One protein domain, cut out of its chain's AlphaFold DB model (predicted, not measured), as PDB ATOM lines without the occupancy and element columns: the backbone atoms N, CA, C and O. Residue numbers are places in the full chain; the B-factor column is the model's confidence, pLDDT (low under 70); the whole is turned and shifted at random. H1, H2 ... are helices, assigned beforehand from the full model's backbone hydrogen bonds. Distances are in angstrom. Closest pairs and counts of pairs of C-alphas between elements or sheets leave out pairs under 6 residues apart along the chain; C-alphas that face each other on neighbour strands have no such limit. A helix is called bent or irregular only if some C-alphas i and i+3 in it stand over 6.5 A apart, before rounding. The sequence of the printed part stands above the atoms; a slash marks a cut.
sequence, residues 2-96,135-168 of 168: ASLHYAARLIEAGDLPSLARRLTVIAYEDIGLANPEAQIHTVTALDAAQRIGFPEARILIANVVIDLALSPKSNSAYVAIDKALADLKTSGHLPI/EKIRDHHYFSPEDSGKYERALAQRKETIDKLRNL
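Overview. This is residues 2 to 96 and 135 to 168 of the 168 residues of a protein of Streptococcus parasanguinis DORA_23_24 (UniProt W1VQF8). An up-and-down bundle of three helices, H2, H3 and H4, each running against the one before it in the chain, with H1 packed along H4 and on residues 16 to 19 of H2, makes one end of the model; from the far end of H2 two helices, H5 and H6, spread away like prongs of a fork, with unnamed residues 139 to 146 running between them. Residues 160 to 168 stick out. The printed part has 129 residues with six named helices, H1 to H6 in order, and no named strand: all helix. It is loose, radius of gyration of the C-alphas 18.6 A, and elongated, spanning 59 by 33 by 25 A.

Along the chain. H1, residues 2 to 12, begins at C-alpha 2 (-33.797, 26.687, -37.519) and is 15.5 A long. H2, residues 16 to 34, measures 26.3 A; it has a kink of 39 degrees near residue 28 and is irregular, C-alphas 30 and 33 being 9.0 A apart. H3, residues 36 to 52, measures 24.6 A; H4, 57 to 70, 20.4 A; H5, 76 to 91, 22.0 A. H6, residues 150 to 166, measures 24.7 A and ends at C-alpha 166 (-64.909, 59.163, -27.710).

Arrangement. H1 touches H4, closest C-alphas Ser 3 and Val 65 at 6.7 A. H2, the hub, forms a hairpin with H3, closest C-alphas Ala 27 and Gln 39 at 5.3 A, a shallow tilt of 10 degrees. H3 and H4 form another, Ala 49 to Ala 57 at 4.5 A between closest C-alphas. H5 touches H2 about perpendicular, 89 degrees, with C-alphas 29 and 78 closest at 5.7 A. H6 and H2 touch only at their ends, closest C-alphas Ala 34 and Glu 152 at 5.3 A. H5 and H6 are apart. Every O i to N i+4 pair is within hydrogen-bond range in H1, H3, H4, H5 and H6, and 11 of 15 in H2.

Size, cuts and confidence. The farthest C-alphas, Pro 55 and Leu 168, are 59.8 A apart. Residues 97 to 134 are not printed; C-alphas 96 and 135 are 9.2 A apart across the cut. The links from H1 through H5 are tight. No printed residue is under 70 in pLDDT.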
ATOM      1  N   ALA A   2     -34.448  25.831 -36.513       98.62
ATOM      2  CA  ALA A   2     -33.797  26.687 -37.519       98.62
ATOM      3  C   ALA A   2     -33.120  27.944 -36.929       98.62
ATOM      4  O   ALA A   2     -31.973  28.236 -37.262       98.62
ATOM      5  N   SER A   3     -33.774  28.645 -35.996       98.38
ATOM      6  CA  SER A   3     -33.195  29.825 -35.335       98.38
ATOM      7  C   SER A   3     -31.904  29.508 -34.571       98.38
ATOM      8  O   SER A   3     -30.954  30.282 -34.639       98.38
ATOM      9  N   LEU A   4     -31.828  28.351 -33.902       98.62
ATOM     10  CA  LEU A   4     -30.610  27.906 -33.216       98.62
ATOM     11  C   LEU A   4     -29.503  27.561 -34.215       98.62
ATOM     12  O   LEU A   4     -28.352  27.911 -33.981       98.62
ATOM     13  N   HIS A   5     -29.844  26.935 -35.345       98.56
ATOM     14  CA  HIS A   5     -28.878  26.657 -36.408       98.56
ATOM     15  C   HIS A   5     -28.247  27.951 -36.955       98.56
ATOM     16  O   HIS A   5     -27.025  28.045 -37.063       98.56
ATOM     17  N   TYR A   6     -29.052  28.974 -37.260       98.19
ATOM     18  CA  TYR A   6     -28.525  30.254 -37.745       98.19
ATOM     19  C   TYR A   6     -27.770  31.036 -36.666       98.19
ATOM     20  O   TYR A   6     -26.728  31.619 -36.964       98.19
ATOM     21  N   ALA A   7     -28.230  31.000 -35.412       97.88
ATOM     22  CA  ALA A   7     -27.491  31.579 -34.293       97.88
ATOM     23  C   ALA A   7     -26.124  30.899 -34.112       97.88
ATOM     24  O   ALA A   7     -25.126  31.594 -33.956       97.88
ATOM     25  N   ALA A   8     -26.048  29.567 -34.217       98.25
ATOM     26  CA  ALA A   8     -24.791  28.825 -34.139       98.25
ATOM     27  C   ALA A   8     -23.800  29.261 -35.228       98.25
ATOM     28  O   ALA A   8     -22.636  29.494 -34.929       98.25
ATOM     29  N   ARG A   9     -24.258  29.479 -36.469       97.25
ATOM     30  CA  ARG A   9     -23.398  30.002 -37.549       97.25
ATOM     31  C   ARG A   9     -22.815  31.382 -37.229       97.25
ATOM     32  O   ARG A   9     -21.671  31.649 -37.581       97.25
ATOM     33  N   LEU A  10     -23.590  32.254 -36.583       95.94
ATOM     34  CA  LEU A  10     -23.130  33.585 -36.166       95.94
ATOM     35  C   LEU A  10     -22.198  33.527 -34.949       95.94
ATOM     36  O   LEU A  10     -21.253  34.307 -34.872       95.94
ATOM     37  N   ILE A  11     -22.435  32.585 -34.032       97.75
ATOM     38  CA  ILE A  11     -21.544  32.302 -32.902       97.75
ATOM     39  C   ILE A  11     -20.180  31.821 -33.412       97.75
ATOM     40  O   ILE A  11     -19.163  32.372 -33.007       97.75
ATOM     41  N   GLU A  12     -20.154  30.868 -34.348       98.25
ATOM     42  CA  GLU A  12     -18.916  30.379 -34.976       98.25
ATOM     43  C   GLU A  12     -18.174  31.483 -35.749       98.25
ATOM     44  O   GLU A  12     -16.949  31.488 -35.810       98.25
ATOM     45  N   ALA A  13     -18.901  32.461 -36.303       97.44
ATOM     46  CA  ALA A  13     -18.305  33.632 -36.945       97.44
ATOM     47  C   ALA A  13     -17.705  34.650 -35.949       97.44
ATOM     48  O   ALA A  13     -17.018  35.577 -36.371       97.44
ATOM     49  N   GLY A  14     -17.963  34.510 -34.642       97.25
ATOM     50  CA  GLY A  14     -17.381  35.340 -33.582       97.25
ATOM     51  C   GLY A  14     -17.963  36.754 -33.433       97.25
ATOM     52  O   GLY A  14     -17.512  37.503 -32.568       97.25
ATOM     53  N   ASP A  15     -18.978  37.140 -34.216       96.31
ATOM     54  CA  ASP A  15     -19.566  38.492 -34.191       96.31
ATOM     55  C   ASP A  15     -20.750  38.596 -33.210       96.31
ATOM     56  O   ASP A  15     -21.924  38.723 -33.583       96.31
ATOM     57  N   LEU A  16     -20.422  38.545 -31.915       97.56
ATOM     58  CA  LEU A  16     -21.387  38.736 -30.830       97.56
ATOM     59  C   LEU A  16     -22.139  40.083 -30.919       97.56
ATOM     60  O   LEU A  16     -23.362  40.075 -30.749       97.56
ATOM     61  N   PRO A  17     -21.493  41.236 -31.203       97.44
ATOM     62  CA  PRO A  17     -22.198  42.512 -31.306       97.44
ATOM     63  C   PRO A  17     -23.292  42.529 -32.379       97.44
ATOM     64  O   PRO A  17     -24.378  43.055 -32.127       97.44
ATOM     65  N   SER A  18     -23.046  41.963 -33.565       97.19
ATOM     66  CA  SER A  18     -24.080  41.887 -34.603       97.19
ATOM     67  C   SER A  18     -25.224  40.964 -34.210       97.19
ATOM     68  O   SER A  18     -26.384  41.341 -34.390       97.19
ATOM     69  N   LEU A  19     -24.924  39.799 -33.629       98.06
ATOM     70  CA  LEU A  19     -25.947  38.865 -33.160       98.06
ATOM     71  C   LEU A  19     -26.832  39.493 -32.073       98.06
ATOM     72  O   LEU A  19     -28.057  39.433 -32.176       98.06
ATOM     73  N   ALA A  20     -26.230  40.171 -31.091       98.31
ATOM     74  CA  ALA A  20     -26.962  40.880 -30.045       98.31
ATOM     75  C   ALA A  20     -27.884  41.960 -30.632       98.31
ATOM     76  O   ALA A  20     -29.079  41.964 -30.350       98.31
ATOM     77  N   ARG A  21     -27.373  42.815 -31.534       98.38
ATOM     78  CA  ARG A  21     -28.202  43.838 -32.196       98.38
ATOM     79  C   ARG A  21     -29.407  43.236 -32.919       98.38
ATOM     80  O   ARG A  21     -30.482  43.827 -32.885       98.38
ATOM     81  N   ARG A  22     -29.251  42.088 -33.586       98.31
ATOM     82  CA  ARG A  22     -30.359  41.449 -34.315       98.31
ATOM     83  C   ARG A  22     -31.373  40.783 -33.405       98.31
ATOM     84  O   ARG A  22     -32.560  40.923 -33.666       98.31
ATOM     85  N   LEU A  23     -30.939  40.143 -32.325       98.69
ATOM     86  CA  LEU A  23     -31.868  39.590 -31.341       98.69
ATOM     87  C   LEU A  23     -32.676  40.686 -30.639       98.69
ATOM     88  O   LEU A  23     -33.877  40.516 -30.459       98.69
ATOM     89  N   THR A  24     -32.064  41.837 -30.332       98.62
ATOM     90  CA  THR A  24     -32.809  42.999 -29.825       98.62
ATOM     91  C   THR A  24     -33.856  43.472 -30.832       98.62
ATOM     92  O   THR A  24     -35.003  43.660 -30.444       98.62
ATOM     93  N   VAL A  25     -33.505  43.625 -32.115       98.75
ATOM     94  CA  VAL A  25     -34.475  44.028 -33.152       98.75
ATOM     95  C   VAL A  25     -35.641  43.041 -33.224       98.75
ATOM     96  O   VAL A  25     -36.779  43.467 -33.080       98.75
ATOM     97  N   ILE A  26     -35.370  41.737 -33.321       98.81
ATOM     98  CA  ILE A  26     -36.405  40.690 -33.384       98.81
ATOM     99  C   ILE A  26     -37.345  40.756 -32.169       98.81
ATOM    100  O   ILE A  26     -38.561  40.647 -32.313       98.81
ATOM    101  N   ALA A  27     -36.813  40.978 -30.962       98.75
ATOM    102  CA  ALA A  27     -37.632  41.074 -29.755       98.75
ATOM    103  C   ALA A  27     -38.643  42.238 -29.798       98.75
ATOM    104  O   ALA A  27     -39.768  42.102 -29.316       98.75
ATOM    105  N   TYR A  28     -38.270  43.375 -30.385       98.69
ATOM    106  CA  TYR A  28     -39.153  44.542 -30.477       98.69
ATOM    107  C   TYR A  28     -40.021  44.557 -31.743       98.69
ATOM    108  O   TYR A  28     -41.138  45.065 -31.688       98.69
ATOM    109  N   GLU A  29     -39.530  44.005 -32.852       98.75
ATOM    110  CA  GLU A  29     -40.197  44.013 -34.160       98.75
ATOM    111  C   GLU A  29     -41.201  42.867 -34.316       98.75
ATOM    112  O   GLU A  29     -42.331  43.109 -34.731       98.75
ATOM    113  N   ASP A  30     -40.813  41.639 -33.950       98.50
ATOM    114  CA  ASP A  30     -41.604  40.432 -34.228       98.50
ATOM    115  C   ASP A  30     -42.353  39.899 -33.001       98.50
ATOM    116  O   ASP A  30     -43.371  39.218 -33.139       98.50
ATOM    117  N   ILE A  31     -41.840  40.145 -31.791       98.62
ATOM    118  CA  ILE A  31     -42.505  39.757 -30.536       98.62
ATOM    119  C   ILE A  31     -43.340  40.930 -30.013       98.62
ATOM    120  O   ILE A  31     -44.514  40.751 -29.679       98.62
ATOM    121  N   GLY A  32     -42.750  42.128 -29.962       98.31
ATOM    122  CA  GLY A  32     -43.489  43.372 -29.762       98.31
ATOM    123  C   GLY A  32     -44.393  43.363 -28.522       98.31
ATOM    124  O   GLY A  32     -44.035  42.874 -27.448       98.31
ATOM    125  N   LEU A  33     -45.601  43.907 -28.672       98.31
ATOM    126  CA  LEU A  33     -46.578  44.012 -27.583       98.31
ATOM    127  C   LEU A  33     -47.192  42.666 -27.175       98.31
ATOM    128  O   LEU A  33     -47.872  42.597 -26.148       98.31
ATOM    129  N   ALA A  34     -46.944  41.591 -27.926       98.31
ATOM    130  CA  ALA A  34     -47.481  40.281 -27.589       98.31
ATOM    131  C   ALA A  34     -46.782  39.661 -26.365       98.31
ATOM    132  O   ALA A  34     -47.429  38.928 -25.609       98.31
ATOM    133  N   ASN A  35     -45.498  39.980 -26.135       98.38
ATOM    134  CA  ASN A  35     -44.749  39.561 -24.946       98.38
ATOM    135  C   ASN A  35     -43.648  40.574 -24.535       98.38
ATOM    136  O   ASN A  35     -42.466  40.340 -24.798       98.38
ATOM    137  N   PRO A  36     -43.999  41.682 -23.852       97.81
ATOM    138  CA  PRO A  36     -43.019  42.686 -23.418       97.81
ATOM    139  C   PRO A  36     -41.950  42.158 -22.447       97.81
ATOM    140  O   PRO A  36     -40.819  42.634 -22.455       97.81
ATOM    141  N   GLU A  37     -42.263  41.142 -21.638       98.00
ATOM    142  CA  GLU A  37     -41.292  40.540 -20.711       98.00
ATOM    143  C   GLU A  37     -40.127  39.868 -21.458       98.00
ATOM    144  O   GLU A  37     -38.971  39.990 -21.045       98.00
ATOM    145  N   ALA A  38     -40.391  39.243 -22.614       98.06
ATOM    146  CA  ALA A  38     -39.334  38.670 -23.452       98.06
ATOM    147  C   ALA A  38     -38.372  39.739 -24.004       98.06
ATOM    148  O   ALA A  38     -37.197  39.446 -24.240       98.06
ATOM    149  N   GLN A  39     -38.817  40.991 -24.162       97.75
ATOM    150  CA  GLN A  39     -37.947  42.105 -24.562       97.75
ATOM    151  C   GLN A  39     -36.959  42.456 -23.448       97.75
ATOM    152  O   GLN A  39     -35.757  42.573 -23.699       97.75
ATOM    153  N   ILE A  40     -37.451  42.563 -22.211       97.25
ATOM    154  CA  ILE A  40     -36.630  42.845 -21.025       97.25
ATOM    155  C   ILE A  40     -35.613  41.721 -20.815       97.25
ATOM    156  O   ILE A  40     -34.420  41.986 -20.628       97.25
ATOM    157  N   HIS A  41     -36.069  40.468 -20.906       98.06
ATOM    158  CA  HIS A  41     -35.206  39.296 -20.817       98.06
ATOM    159  C   HIS A  41     -34.126  39.319 -21.903       98.06
ATOM    160  O   HIS A  41     -32.947  39.163 -21.587       98.06
ATOM    161  N   THR A  42     -34.497  39.606 -23.154       98.69
ATOM    162  CA  THR A  42     -33.553  39.702 -24.276       98.69
ATOM    163  C   THR A  42     -32.480  40.756 -24.022       98.69
ATOM    164  O   THR A  42     -31.295  40.446 -24.101       98.69
ATOM    165  N   VAL A  43     -32.857  41.988 -23.672       98.19
ATOM    166  CA  VAL A  43     -31.885  43.068 -23.423       98.19
ATOM    167  C   VAL A  43     -30.953  42.713 -22.262       98.19
ATOM    168  O   VAL A  43     -29.737  42.852 -22.388       98.19
ATOM    169  N   THR A  44     -31.502  42.195 -21.164       98.44
ATOM    170  CA  THR A  44     -30.724  41.842 -19.968       98.44
ATOM    171  C   THR A  44     -29.758  40.686 -20.243       98.44
ATOM    172  O   THR A  44     -28.583  40.752 -19.880       98.44
ATOM    173  N   ALA A  45     -30.220  39.636 -20.926       98.56
ATOM    174  CA  ALA A  45     -29.391  38.491 -21.284       98.56
ATOM    175  C   ALA A  45     -28.295  38.866 -22.291       98.56
ATOM    176  O   ALA A  45     -27.184  38.347 -22.201       98.56
ATOM    177  N   LEU A  46     -28.574  39.776 -23.228       98.31
ATOM    178  CA  LEU A  46     -27.587  40.235 -24.205       98.31
ATOM    179  C   LEU A  46     -26.540  41.178 -23.597       98.31
ATOM    180  O   LEU A  46     -25.372  41.063 -23.964       98.31
ATOM    181  N   ASP A  47     -26.909  42.046 -22.649       98.38
ATOM    182  CA  ASP A  47     -25.934  42.834 -21.870       98.38
ATOM    183  C   ASP A  47     -24.995  41.908 -21.082       98.38
ATOM    184  O   ASP A  47     -23.771  42.034 -21.148       98.38
ATOM    185  N   ALA A  48     -25.549  40.890 -20.416       98.56
ATOM    186  CA  ALA A  48     -24.747  39.874 -19.745       98.56
ATOM    187  C   ALA A  48     -23.862  39.092 -20.734       98.56
ATOM    188  O   ALA A  48     -22.677  38.889 -20.470       98.56
ATOM    189  N   ALA A  49     -24.394  38.704 -21.897       98.50
ATOM    190  CA  ALA A  49     -23.638  37.998 -22.929       98.50
ATOM    191  C   ALA A  49     -22.443  38.823 -23.431       98.50
ATOM    192  O   ALA A  49     -21.359  38.271 -23.594       98.50
ATOM    193  N   GLN A  50     -22.606  40.136 -23.621       97.62
ATOM    194  CA  GLN A  50     -21.516  41.035 -24.020       97.62
ATOM    195  C   GLN A  50     -20.408  41.126 -22.966       97.62
ATOM    196  O   GLN A  50     -19.234  41.160 -23.324       97.62
ATOM    197  N   ARG A  51     -20.767  41.134 -21.677       98.25
ATOM    198  CA  ARG A  51     -19.793  41.143 -20.572       98.25
ATOM    199  C   ARG A  51     -19.051  39.816 -20.430       98.25
ATOM    200  O   ARG A  51     -17.886  39.815 -20.050       98.25
ATOM    201  N   ILE A  52     -19.732  38.704 -20.705       98.19
ATOM    202  CA  ILE A  52     -19.185  37.347 -20.584       98.19
ATOM    203  C   ILE A  52     -18.298  36.994 -21.789       98.19
ATOM    204  O   ILE A  52     -17.222  36.430 -21.611       98.19
ATOM    205  N   GLY A  53     -18.721  37.343 -23.005       98.12
ATOM    206  CA  GLY A  53     -18.020  36.993 -24.241       98.12
ATOM    207  C   GLY A  53     -18.171  35.522 -24.649       98.12
ATOM    208  O   GLY A  53     -18.815  34.715 -23.977       98.12
ATOM    209  N   PHE A  54     -17.616  35.166 -25.809       97.69
ATOM    210  CA  PHE A  54     -17.588  33.774 -26.263       97.69
ATOM    211  C   PHE A  54     -16.432  32.990 -25.619       97.69
ATOM    212  O   PHE A  54     -15.352  33.555 -25.447       97.69
ATOM    213  N   PRO A  55     -16.635  31.686 -25.331       97.81
ATOM    214  CA  PRO A  55     -17.765  30.862 -25.779       97.81
ATOM    215  C   PRO A  55     -19.015  30.887 -24.874       97.81
ATOM    216  O   PRO A  55     -20.083  30.494 -25.341       97.81
ATOM    217  N   GLU A  56     -18.955  31.312 -23.612       98.75
ATOM    218  CA  GLU A  56     -20.050  31.194 -22.625       98.75
ATOM    219  C   GLU A  56     -21.310  32.001 -22.987       98.75
ATOM    220  O   GLU A  56     -22.425  31.540 -22.728       98.75
ATOM    221  N   ALA A  57     -21.170  33.136 -23.679       98.56
ATOM    222  CA  ALA A  57     -22.290  33.942 -24.180       98.56
ATOM    223  C   ALA A  57     -23.299  33.139 -25.022       98.56
ATOM    224  O   ALA A  57     -24.487  33.469 -25.044       98.56
ATOM    225  N   ARG A  58     -22.867  32.042 -25.669       98.69
ATOM    226  CA  ARG A  58     -23.749  31.161 -26.456       98.69
ATOM    227  C   ARG A  58     -24.893  30.565 -25.630       98.69
ATOM    228  O   ARG A  58     -25.959  30.305 -26.177       98.69
ATOM    229  N   ILE A  59     -24.683  30.360 -24.326       98.75
ATOM    230  CA  ILE A  59     -25.680  29.774 -23.421       98.75
ATOM    231  C   ILE A  59     -26.833  30.763 -23.222       98.75
ATOM    232  O   ILE A  59     -28.000  30.391 -23.347       98.75
ATOM    233  N   LEU A  60     -26.517  32.039 -22.981       98.62
ATOM    234  CA  LEU A  60     -27.513  33.101 -22.829       98.62
ATOM    235  C   LEU A  60     -28.245  33.348 -24.153       98.62
ATOM    236  O   LEU A  60     -29.471  33.418 -24.179       98.62
ATOM    237  N   ILE A  61     -27.504  33.387 -25.265       98.56
ATOM    238  CA  ILE A  61     -28.077  33.523 -26.609       98.56
ATOM    239  C   ILE A  61     -29.070  32.396 -26.912       98.56
ATOM    240  O   ILE A  61     -30.139  32.667 -27.450       98.56
ATOM    241  N   ALA A  62     -28.756  31.145 -26.564       98.75
ATOM    242  CA  ALA A  62     -29.662  30.024 -26.805       98.75
ATOM    243  C   ALA A  62     -31.000  30.192 -26.064       98.75
ATOM    244  O   ALA A  62     -32.050  29.940 -26.654       98.75
ATOM    245  N   ASN A  63     -30.971  30.676 -24.815       98.62
ATOM    246  CA  ASN A  63     -32.182  30.969 -24.042       98.62
ATOM    247  C   ASN A  63     -33.025  32.054 -24.726       98.62
ATOM    248  O   ASN A  63     -34.209  31.835 -24.970       98.62
ATOM    249  N   VAL A  64     -32.402  33.170 -25.120       98.75
ATOM    250  CA  VAL A  64     -33.070  34.267 -25.843       98.75
ATOM    251  C   VAL A  64     -33.691  33.778 -27.152       98.75
ATOM    252  O   VAL A  64     -34.855  34.048 -27.429       98.75
ATOM    253  N   VAL A  65     -32.943  33.027 -27.963       98.81
ATOM    254  CA  VAL A  65     -33.423  32.532 -29.263       98.81
ATOM    255  C   VAL A  65     -34.654  31.640 -29.105       98.81
ATOM    256  O   VAL A  65     -35.596  31.766 -29.887       98.81
ATOM    257  N   ILE A  66     -34.657  30.740 -28.118       98.81
ATOM    258  CA  ILE A  66     -35.783  29.830 -27.866       98.81
ATOM    259  C   ILE A  66     -37.000  30.608 -27.356       98.81
ATOM    260  O   ILE A  66     -38.102  30.402 -27.864       98.81
ATOM    261  N   ASP A  67     -36.792  31.519 -26.405       98.75
ATOM    262  CA  ASP A  67     -37.852  32.336 -25.810       98.75
ATOM    263  C   ASP A  67     -38.554  33.203 -26.868       98.75
ATOM    264  O   ASP A  67     -39.777  33.162 -27.028       98.75
ATOM    265  N   LEU A  68     -37.778  33.896 -27.707       98.75
ATOM    266  CA  LEU A  68     -38.314  34.683 -28.819       98.75
ATOM    267  C   LEU A  68     -39.013  33.804 -29.864       98.75
ATOM    268  O   LEU A  68     -40.103  34.144 -30.330       98.75
ATOM    269  N   ALA A  69     -38.435  32.652 -30.222       98.69
ATOM    270  CA  ALA A  69     -39.021  31.753 -31.217       98.69
ATOM    271  C   ALA A  69     -40.394  31.212 -30.787       98.69
ATOM    272  O   ALA A  69     -41.294  31.128 -31.625       98.69
ATOM    273  N   LEU A  70     -40.580  30.911 -29.498       98.38
ATOM    274  CA  LEU A  70     -41.820  30.346 -28.951       98.38
ATOM    275  C   LEU A  70     -42.793  31.390 -28.383       98.38
ATOM    276  O   LEU A  70     -43.948  31.060 -28.120       98.38
ATOM    277  N   SER A  71     -42.363  32.644 -28.227       98.62
ATOM    278  CA  SER A  71     -43.235  33.736 -27.786       98.62
ATOM    279  C   SER A  71     -44.390  34.000 -28.765       98.62
ATOM    280  O   SER A  71     -44.235  33.809 -29.977       98.62
ATOM    281  N   PRO A  72     -45.536  34.508 -28.282       98.44
ATOM    282  CA  PRO A  72     -46.503  35.201 -29.126       98.44
ATOM    283  C   PRO A  72     -45.828  36.260 -30.004       98.44
ATOM    284  O   PRO A  72     -44.846  36.876 -29.588       98.44
ATOM    285  N   LYS A  73     -46.339  36.446 -31.221       98.44
ATOM    286  CA  LYS A  73     -45.775  37.364 -32.216       98.44
ATOM    287  C   LYS A  73     -46.706  38.540 -32.432       98.44
ATOM    288  O   LYS A  73     -47.916  38.341 -32.445       98.44
ATOM    289  N   SER A  74     -46.153  39.729 -32.584       98.50
ATOM    290  CA  SER A  74     -46.900  40.926 -32.947       98.50
ATOM    291  C   SER A  74     -45.944  41.962 -33.491       98.50
ATOM    292  O   SER A  74     -44.958  42.306 -32.835       98.50
ATOM    293  N   ASN A  75     -46.274  42.478 -34.671       98.50
ATOM    294  CA  ASN A  75     -45.562  43.591 -35.280       98.50
ATOM    295  C   ASN A  75     -46.403  44.877 -35.269       98.50
ATOM    296  O   ASN A  75     -46.052  45.865 -35.918       98.50
ATOM    297  N   SER A  76     -47.506  44.890 -34.517       98.56
ATOM    298  CA  SER A  76     -48.507  45.959 -34.521       98.56
ATOM    299  C   SER A  76     -47.927  47.335 -34.187       98.56
ATOM    300  O   SER A  76     -48.252  48.325 -34.846       98.56
ATOM    301  N   ALA A  77     -47.034  47.413 -33.196       98.44
ATOM    302  CA  ALA A  77     -46.352  48.648 -32.815       98.44
ATOM    303  C   ALA A  77     -45.333  49.097 -33.875       98.44
ATOM    304  O   ALA A  77     -45.269  50.287 -34.187       98.44
ATOM    305  N   TYR A  78     -44.584  48.151 -34.454       98.56
ATOM    306  CA  TYR A  78     -43.632  48.403 -35.539       98.56
ATOM    307  C   TYR A  78     -44.345  48.971 -36.780       98.56
ATOM    308  O   TYR A  78     -44.011  50.048 -37.271       98.56
ATOM    309  N   VAL A  79     -45.425  48.325 -37.217       98.69
ATOM    310  CA  VAL A  79     -46.245  48.803 -38.334       98.69
ATOM    311  C   VAL A  79     -46.909  50.147 -38.013       98.69
ATOM    312  O   VAL A  79     -47.046  50.993 -38.898       98.69
ATOM    313  N   ALA A  80     -47.324  50.382 -36.763       98.62
ATOM    314  CA  ALA A  80     -47.942  51.648 -36.373       98.62
ATOM    315  C   ALA A  80     -46.975  52.833 -36.506       98.62
ATOM    316  O   ALA A  80     -47.372  53.879 -37.027       98.62
ATOM    317  N   ILE A  81     -45.717  52.680 -36.073       98.62
ATOM    318  CA  ILE A  81     -44.730  53.756 -36.213       98.62
ATOM    319  C   ILE A  81     -44.349  53.980 -37.680       98.62
ATOM    320  O   ILE A  81     -44.261  55.131 -38.104       98.62
ATOM    321  N   ASP A  82     -44.237  52.919 -38.483       98.56
ATOM    322  CA  ASP A  82     -43.950  53.041 -39.916       98.56
ATOM    323  C   ASP A  82     -45.067  53.780 -40.667       98.56
ATOM    324  O   ASP A  82     -44.781  54.637 -41.507       98.56
ATOM    325  N   LYS A  83     -46.337  53.536 -40.315       98.44
ATOM    326  CA  LYS A  83     -47.474  54.305 -40.849       98.44
ATOM    327  C   LYS A  83     -47.393  55.783 -40.467       98.44
ATOM    328  O   LYS A  83     -47.529  56.636 -41.336       98.44
ATOM    329  N   ALA A  84     -47.121  56.101 -39.200       97.81
ATOM    330  CA  ALA A  84     -46.999  57.492 -38.759       97.81
ATOM    331  C   ALA A  84     -45.824  58.223 -39.441       97.81
ATOM    332  O   ALA A  84     -45.937  59.394 -39.807       97.81
ATOM    333  N   LEU A  85     -44.702  57.528 -39.658       97.88
ATOM    334  CA  LEU A  85     -43.552  58.058 -40.394       97.88
ATOM    335  C   LEU A  85     -43.849  58.241 -41.889       97.88
ATOM    336  O   LEU A  85     -43.372  59.205 -42.490       97.88
ATOM    337  N   ALA A  86     -44.615  57.337 -42.501       97.00
ATOM    338  CA  ALA A  86     -45.072  57.480 -43.881       97.00
ATOM    339  C   ALA A  86     -46.009  58.686 -44.036       97.00
ATOM    340  O   ALA A  86     -45.833  59.492 -44.953       97.00
ATOM    341  N   ASP A  87     -46.928  58.869 -43.093       95.56
ATOM    342  CA  ASP A  87     -47.827  60.016 -43.075       95.56
ATOM    343  C   ASP A  87     -47.054  61.320 -42.901       95.56
ATOM    344  O   ASP A  87     -47.262  62.241 -43.679       95.56
ATOM    345  N   LEU A  88     -46.064  61.383 -42.005       95.75
ATOM    346  CA  LEU A  88     -45.214  62.570 -41.853       95.75
ATOM    347  C   LEU A  88     -44.527  62.983 -43.168       95.75
ATOM    348  O   LEU A  88     -44.420  64.177 -43.461       95.75
ATOM    349  N   LYS A  89     -44.086  62.014 -43.981       95.75
ATOM    350  CA  LYS A  89     -43.464  62.279 -45.292       95.75
ATOM    351  C   LYS A  89     -44.441  62.897 -46.295       95.75
ATOM    352  O   LYS A  89     -43.994  63.579 -47.211       95.75
ATOM    353  N   THR A  90     -45.745  62.663 -46.139       94.25
ATOM    354  CA  THR A  90     -46.783  63.162 -47.056       94.25
ATOM    355  C   THR A  90     -47.500  64.402 -46.519       94.25
ATOM    356  O   THR A  90     -47.722  65.351 -47.268       94.25
ATOM    357  N   SER A  91     -47.813  64.451 -45.222       91.69
ATOM    358  CA  SER A  91     -48.500  65.565 -44.561       91.69
ATOM    359  C   SER A  91     -47.579  66.739 -44.226       91.69
ATOM    360  O   SER A  91     -48.059  67.851 -43.994       91.69
ATOM    361  N   GLY A  92     -46.268  66.489 -44.149       92.75
ATOM    362  CA  GLY A  92     -45.280  67.436 -43.642       92.75
ATOM    363  C   GLY A  92     -45.443  67.721 -42.146       92.75
ATOM    364  O   GLY A  92     -46.190  67.050 -41.429       92.75
ATOM    365  N   HIS A  93     -44.741  68.750 -41.668       92.50
ATOM    366  CA  HIS A  93     -44.758  69.174 -40.267       92.50
ATOM    367  C   HIS A  93     -46.036  69.953 -39.927       92.50
ATOM    368  O   HIS A  93     -46.048  71.185 -39.896       92.50
ATOM    369  N   LEU A  94     -47.127  69.227 -39.681       95.00
ATOM    370  CA  LEU A  94     -48.370  69.825 -39.205       95.00
ATOM    371  C   LEU A  94     -48.157  70.506 -37.841       95.00
ATOM    372  O   LEU A  94     -47.438  69.976 -36.991       95.00
ATOM    373  N   PRO A  95     -48.775  71.676 -37.603       93.62
ATOM    374  CA  PRO A  95     -48.618  72.375 -36.337       93.62
ATOM    375  C   PRO A  95     -49.242  71.571 -35.193       93.62
ATOM    376  O   PRO A  95     -50.362  71.074 -35.305       93.62
ATOM    377  N   ILE A  96     -48.548  71.527 -34.054       95.00
ATOM    378  CA  ILE A  96     -49.093  70.975 -32.808       95.00
ATOM    379  C   ILE A  96     -50.325  71.811 -32.398       95.00
ATOM    380  O   ILE A  96     -50.224  73.053 -32.411       95.00
ATOM    381  N   GLU A 135     -55.483  68.841 -36.765       93.50
ATOM    382  CA  GLU A 135     -56.799  68.879 -37.424       93.50
ATOM    383  C   GLU A 135     -56.853  68.100 -38.750       93.50
ATOM    384  O   GLU A 135     -57.793  67.347 -38.986       93.50
ATOM    385  N   LYS A 136     -55.815  68.220 -39.591       94.75
ATOM    386  CA  LYS A 136     -55.765  67.564 -40.909       94.75
ATOM    387  C   LYS A 136     -55.679  66.036 -40.855       94.75
ATOM    388  O   LYS A 136     -55.953  65.401 -41.864       94.75
ATOM    389  N   ILE A 137     -55.265  65.470 -39.722       95.44
ATOM    390  CA  ILE A 137     -55.091  64.024 -39.525       95.44
ATOM    391  C   ILE A 137     -55.843  63.529 -38.286       95.44
ATOM    392  O   ILE A 137     -55.515  62.478 -37.745       95.44
ATOM    393  N   ARG A 138     -56.846  64.279 -37.812       93.56
ATOM    394  CA  ARG A 138     -57.580  63.983 -36.568       93.56
ATOM    395  C   ARG A 138     -58.225  62.589 -36.543       93.56
ATOM    396  O   ARG A 138     -58.337  61.973 -35.490       93.56
ATOM    397  N   ASP A 139     -58.579  62.084 -37.723       93.06
ATOM    398  CA  ASP A 139     -59.264  60.805 -37.919       93.06
ATOM    399  C   ASP A 139     -58.290  59.650 -38.245       93.06
ATOM    400  O   ASP A 139     -58.715  58.541 -38.569       93.06
ATOM    401  N   HIS A 140     -56.971  59.880 -38.179       95.25
ATOM    402  CA  HIS A 140     -55.977  58.842 -38.454       95.25
ATOM    403  C   HIS A 140     -55.874  57.829 -37.309       95.25
ATOM    404  O   HIS A 140     -55.889  58.163 -36.123       95.25
ATOM    405  N   HIS A 141     -55.679  56.565 -37.687       96.00
ATOM    406  CA  HIS A 141     -55.520  55.444 -36.771       96.00
ATOM    407  C   HIS A 141     -54.303  54.602 -37.172       96.00
ATOM    408  O   HIS A 141     -54.349  53.829 -38.126       96.00
ATOM    409  N   TYR A 142     -53.203  54.747 -36.430       97.88
ATOM    410  CA  TYR A 142     -51.953  54.036 -36.725       97.88
ATOM    411  C   TYR A 142     -51.895  52.643 -36.104       97.88
ATOM    412  O   TYR A 142     -51.553  51.666 -36.773       97.88
ATOM    413  N   PHE A 143     -52.241  52.561 -34.819       98.19
ATOM    414  CA  PHE A 143     -52.141  51.343 -34.033       98.19
ATOM    415  C   PHE A 143     -53.396  50.480 -34.174       98.19
ATOM    416  O   PHE A 143     -54.494  50.891 -33.785       98.19
ATOM    417  N   SER A 144     -53.205  49.274 -34.709       97.31
ATOM    418  CA  SER A 144     -54.212  48.217 -34.771       97.31
ATOM    419  C   SER A 144     -53.681  47.018 -33.988       97.31
ATOM    420  O   SER A 144     -52.714  46.417 -34.452       97.31
ATOM    421  N   PRO A 145     -54.254  46.694 -32.817       96.62
ATOM    422  CA  PRO A 145     -53.744  45.616 -31.981       96.62
ATOM    423  C   PRO A 145     -53.995  44.238 -32.603       96.62
ATOM    424  O   PRO A 145     -54.989  44.034 -33.302       96.62
ATOM    425  N   GLU A 146     -53.117  43.291 -32.288       94.12
ATOM    426  CA  GLU A 146     -53.266  41.862 -32.573       94.12
ATOM    427  C   GLU A 146     -53.795  41.076 -31.355       94.12
ATOM    428  O   GLU A 146     -53.732  41.529 -30.210       94.12
ATOM    429  N   ASP A 147     -54.317  39.864 -31.592       92.00
ATOM    430  CA  ASP A 147     -54.861  38.960 -30.558       92.00
ATOM    431  C   ASP A 147     -53.900  37.801 -30.200       92.00
ATOM    432  O   ASP A 147     -54.282  36.714 -29.758       92.00
ATOM    433  N   SER A 148     -52.603  37.991 -30.410       91.62
ATOM    434  CA  SER A 148     -51.614  36.928 -30.220       91.62
ATOM    435  C   SER A 148     -51.194  36.757 -28.751       91.62
ATOM    436  O   SER A 148     -50.944  35.634 -28.306       91.62
ATOM    437  N   GLY A 149     -51.161  37.838 -27.961       94.94
ATOM    438  CA  GLY A 149     -50.665  37.857 -26.578       94.94
ATOM    439  C   GLY A 149     -51.677  38.367 -25.547       94.94
ATOM    440  O   GLY A 149     -52.532  39.199 -25.837       94.94
ATOM    441  N   LYS A 150     -51.565  37.902 -24.290       96.94
ATOM    442  CA  LYS A 150     -52.418  38.387 -23.180       96.94
ATOM    443  C   LYS A 150     -52.244  39.886 -22.928       96.94
ATOM    444  O   LYS A 150     -53.217  40.554 -22.592       96.94
ATOM    445  N   TYR A 151     -51.017  40.387 -23.074       98.19
ATOM    446  CA  TYR A 151     -50.700  41.792 -22.850       98.19
ATOM    447  C   TYR A 151     -51.357  42.681 -23.911       98.19
ATOM    448  O   TYR A 151     -52.130  43.576 -23.575       98.19
ATOM    449  N   GLU A 152     -51.139  42.379 -25.192       98.12
ATOM    450  CA  GLU A 152     -51.740  43.144 -26.283       98.12
ATOM    451  C   GLU A 152     -53.271  43.067 -26.301       98.12
ATOM    452  O   GLU A 152     -53.922  44.086 -26.523       98.12
ATOM    453  N   ARG A 153     -53.869  41.924 -25.936       98.06
ATOM    454  CA  ARG A 153     -55.322  41.836 -25.702       98.06
ATOM    455  C   ARG A 153     -55.827  42.853 -24.685       98.06
ATOM    456  O   ARG A 153     -56.867  43.471 -24.901       98.06
ATOM    457  N   ALA A 154     -55.118  43.030 -23.571       98.19
ATOM    458  CA  ALA A 154     -55.502  44.011 -22.561       98.19
ATOM    459  C   ALA A 154     -55.396  45.448 -23.109       98.19
ATOM    460  O   ALA A 154     -56.270  46.277 -22.848       98.19
ATOM    461  N   LEU A 155     -54.377  45.733 -23.933       98.12
ATOM    462  CA  LEU A 155     -54.270  47.009 -24.649       98.12
ATOM    463  C   LEU A 155     -55.424  47.209 -25.639       98.12
ATOM    464  O   LEU A 155     -55.991  48.300 -25.695       98.12
ATOM    465  N   ALA A 156     -55.809  46.165 -26.375       97.88
ATOM    466  CA  ALA A 156     -56.930  46.193 -27.309       97.88
ATOM    467  C   ALA A 156     -58.250  46.519 -26.596       97.88
ATOM    468  O   ALA A 156     -58.973  47.418 -27.019       97.88
ATOM    469  N   GLN A 157     -58.518  45.871 -25.458       97.50
ATOM    470  CA  GLN A 157     -59.696  46.142 -24.623       97.50
ATOM    471  C   GLN A 157     -59.715  47.584 -24.099       97.50
ATOM    472  O   GLN A 157     -60.754  48.256 -24.107       97.50
ATOM    473  N   ARG A 158     -58.556  48.098 -23.660       96.38
ATOM    474  CA  ARG A 158     -58.442  49.495 -23.227       96.38
ATOM    475  C   ARG A 158     -58.698  50.457 -24.385       96.38
ATOM    476  O   ARG A 158     -59.436  51.424 -24.194       96.38
ATOM    477  N   LYS A 159     -58.131  50.187 -25.563       96.12
ATOM    478  CA  LYS A 159     -58.361  50.982 -26.774       96.12
ATOM    479  C   LYS A 159     -59.845  50.996 -27.144       96.12
ATOM    480  O   LYS A 159     -60.392  52.071 -27.342       96.12
ATOM    481  N   GLU A 160     -60.515  49.846 -27.134       96.31
ATOM    482  CA  GLU A 160     -61.951  49.750 -27.421       96.31
ATOM    483  C   GLU A 160     -62.796  50.563 -26.427       96.31
ATOM    484  O   GLU A 160     -63.742  51.246 -26.816       96.31
ATOM    485  N   THR A 161     -62.440  50.542 -25.139       95.62
ATOM    486  CA  THR A 161     -63.111  51.366 -24.122       95.62
ATOM    487  C   THR A 161     -62.945  52.856 -24.419       95.62
ATOM    488  O   THR A 161     -63.915  53.604 -24.339       95.62
ATOM    489  N   ILE A 162     -61.735  53.292 -24.782       95.25
ATOM    490  CA  ILE A 162     -61.461  54.687 -25.153       95.25
ATOM    491  C   ILE A 162     -62.236  55.079 -26.417       95.25
ATOM    492  O   ILE A 162     -62.862  56.136 -26.438       95.25
ATOM    493  N   ASP A 163     -62.250  54.225 -27.441       93.75
ATOM    494  CA  ASP A 163     -62.968  54.484 -28.693       93.75
ATOM    495  C   ASP A 163     -64.482  54.623 -28.449       93.75
ATOM    496  O   ASP A 163     -65.122  55.503 -29.023       93.75
ATOM    497  N   LYS A 164     -65.057  53.819 -27.541       94.19
ATOM    498  CA  LYS A 164     -66.456  53.965 -27.104       94.19
ATOM    499  C   LYS A 164     -66.695  55.287 -26.380       94.19
ATOM    500  O   LYS A 164     -67.664  55.963 -26.698       94.19
ATOM    501  N   LEU A 165     -65.818  55.673 -25.449       92.56
ATOM    502  CA  LEU A 165     -65.929  56.943 -24.719       92.56
ATOM    503  C   LEU A 165     -65.817  58.169 -25.635       92.56
ATOM    504  O   LEU A 165     -66.438  59.185 -25.353       92.56
ATOM    505  N   ARG A 166     -65.041  58.083 -26.720       89.56
ATOM    506  CA  ARG A 166     -64.909  59.163 -27.710       89.56
ATOM    507  C   ARG A 166     -66.186  59.383 -28.527       89.56
ATOM    508  O   ARG A 166     -66.412  60.494 -28.992       89.56
ATOM    509  N   ASN A 167     -66.984  58.331 -28.710       84.56
ATOM    510  CA  ASN A 167     -68.211  58.344 -29.511       84.56
ATOM    511  C   ASN A 167     -69.488  58.625 -28.690       84.56
ATOM    512  O   ASN A 167     -70.569  58.670 -29.277       84.56
ATOM    513  N   LEU A 168     -69.372  58.748 -27.361       73.44
ATOM    514  CA  LEU A 168     -70.445  59.165 -26.450       73.44
ATOM    515  C   LEU A 168     -70.486  60.692 -26.330       73.44
ATOM    516  O   LEU A 168     -71.616  61.221 -26.263       73.44
TER     517      LEU A 168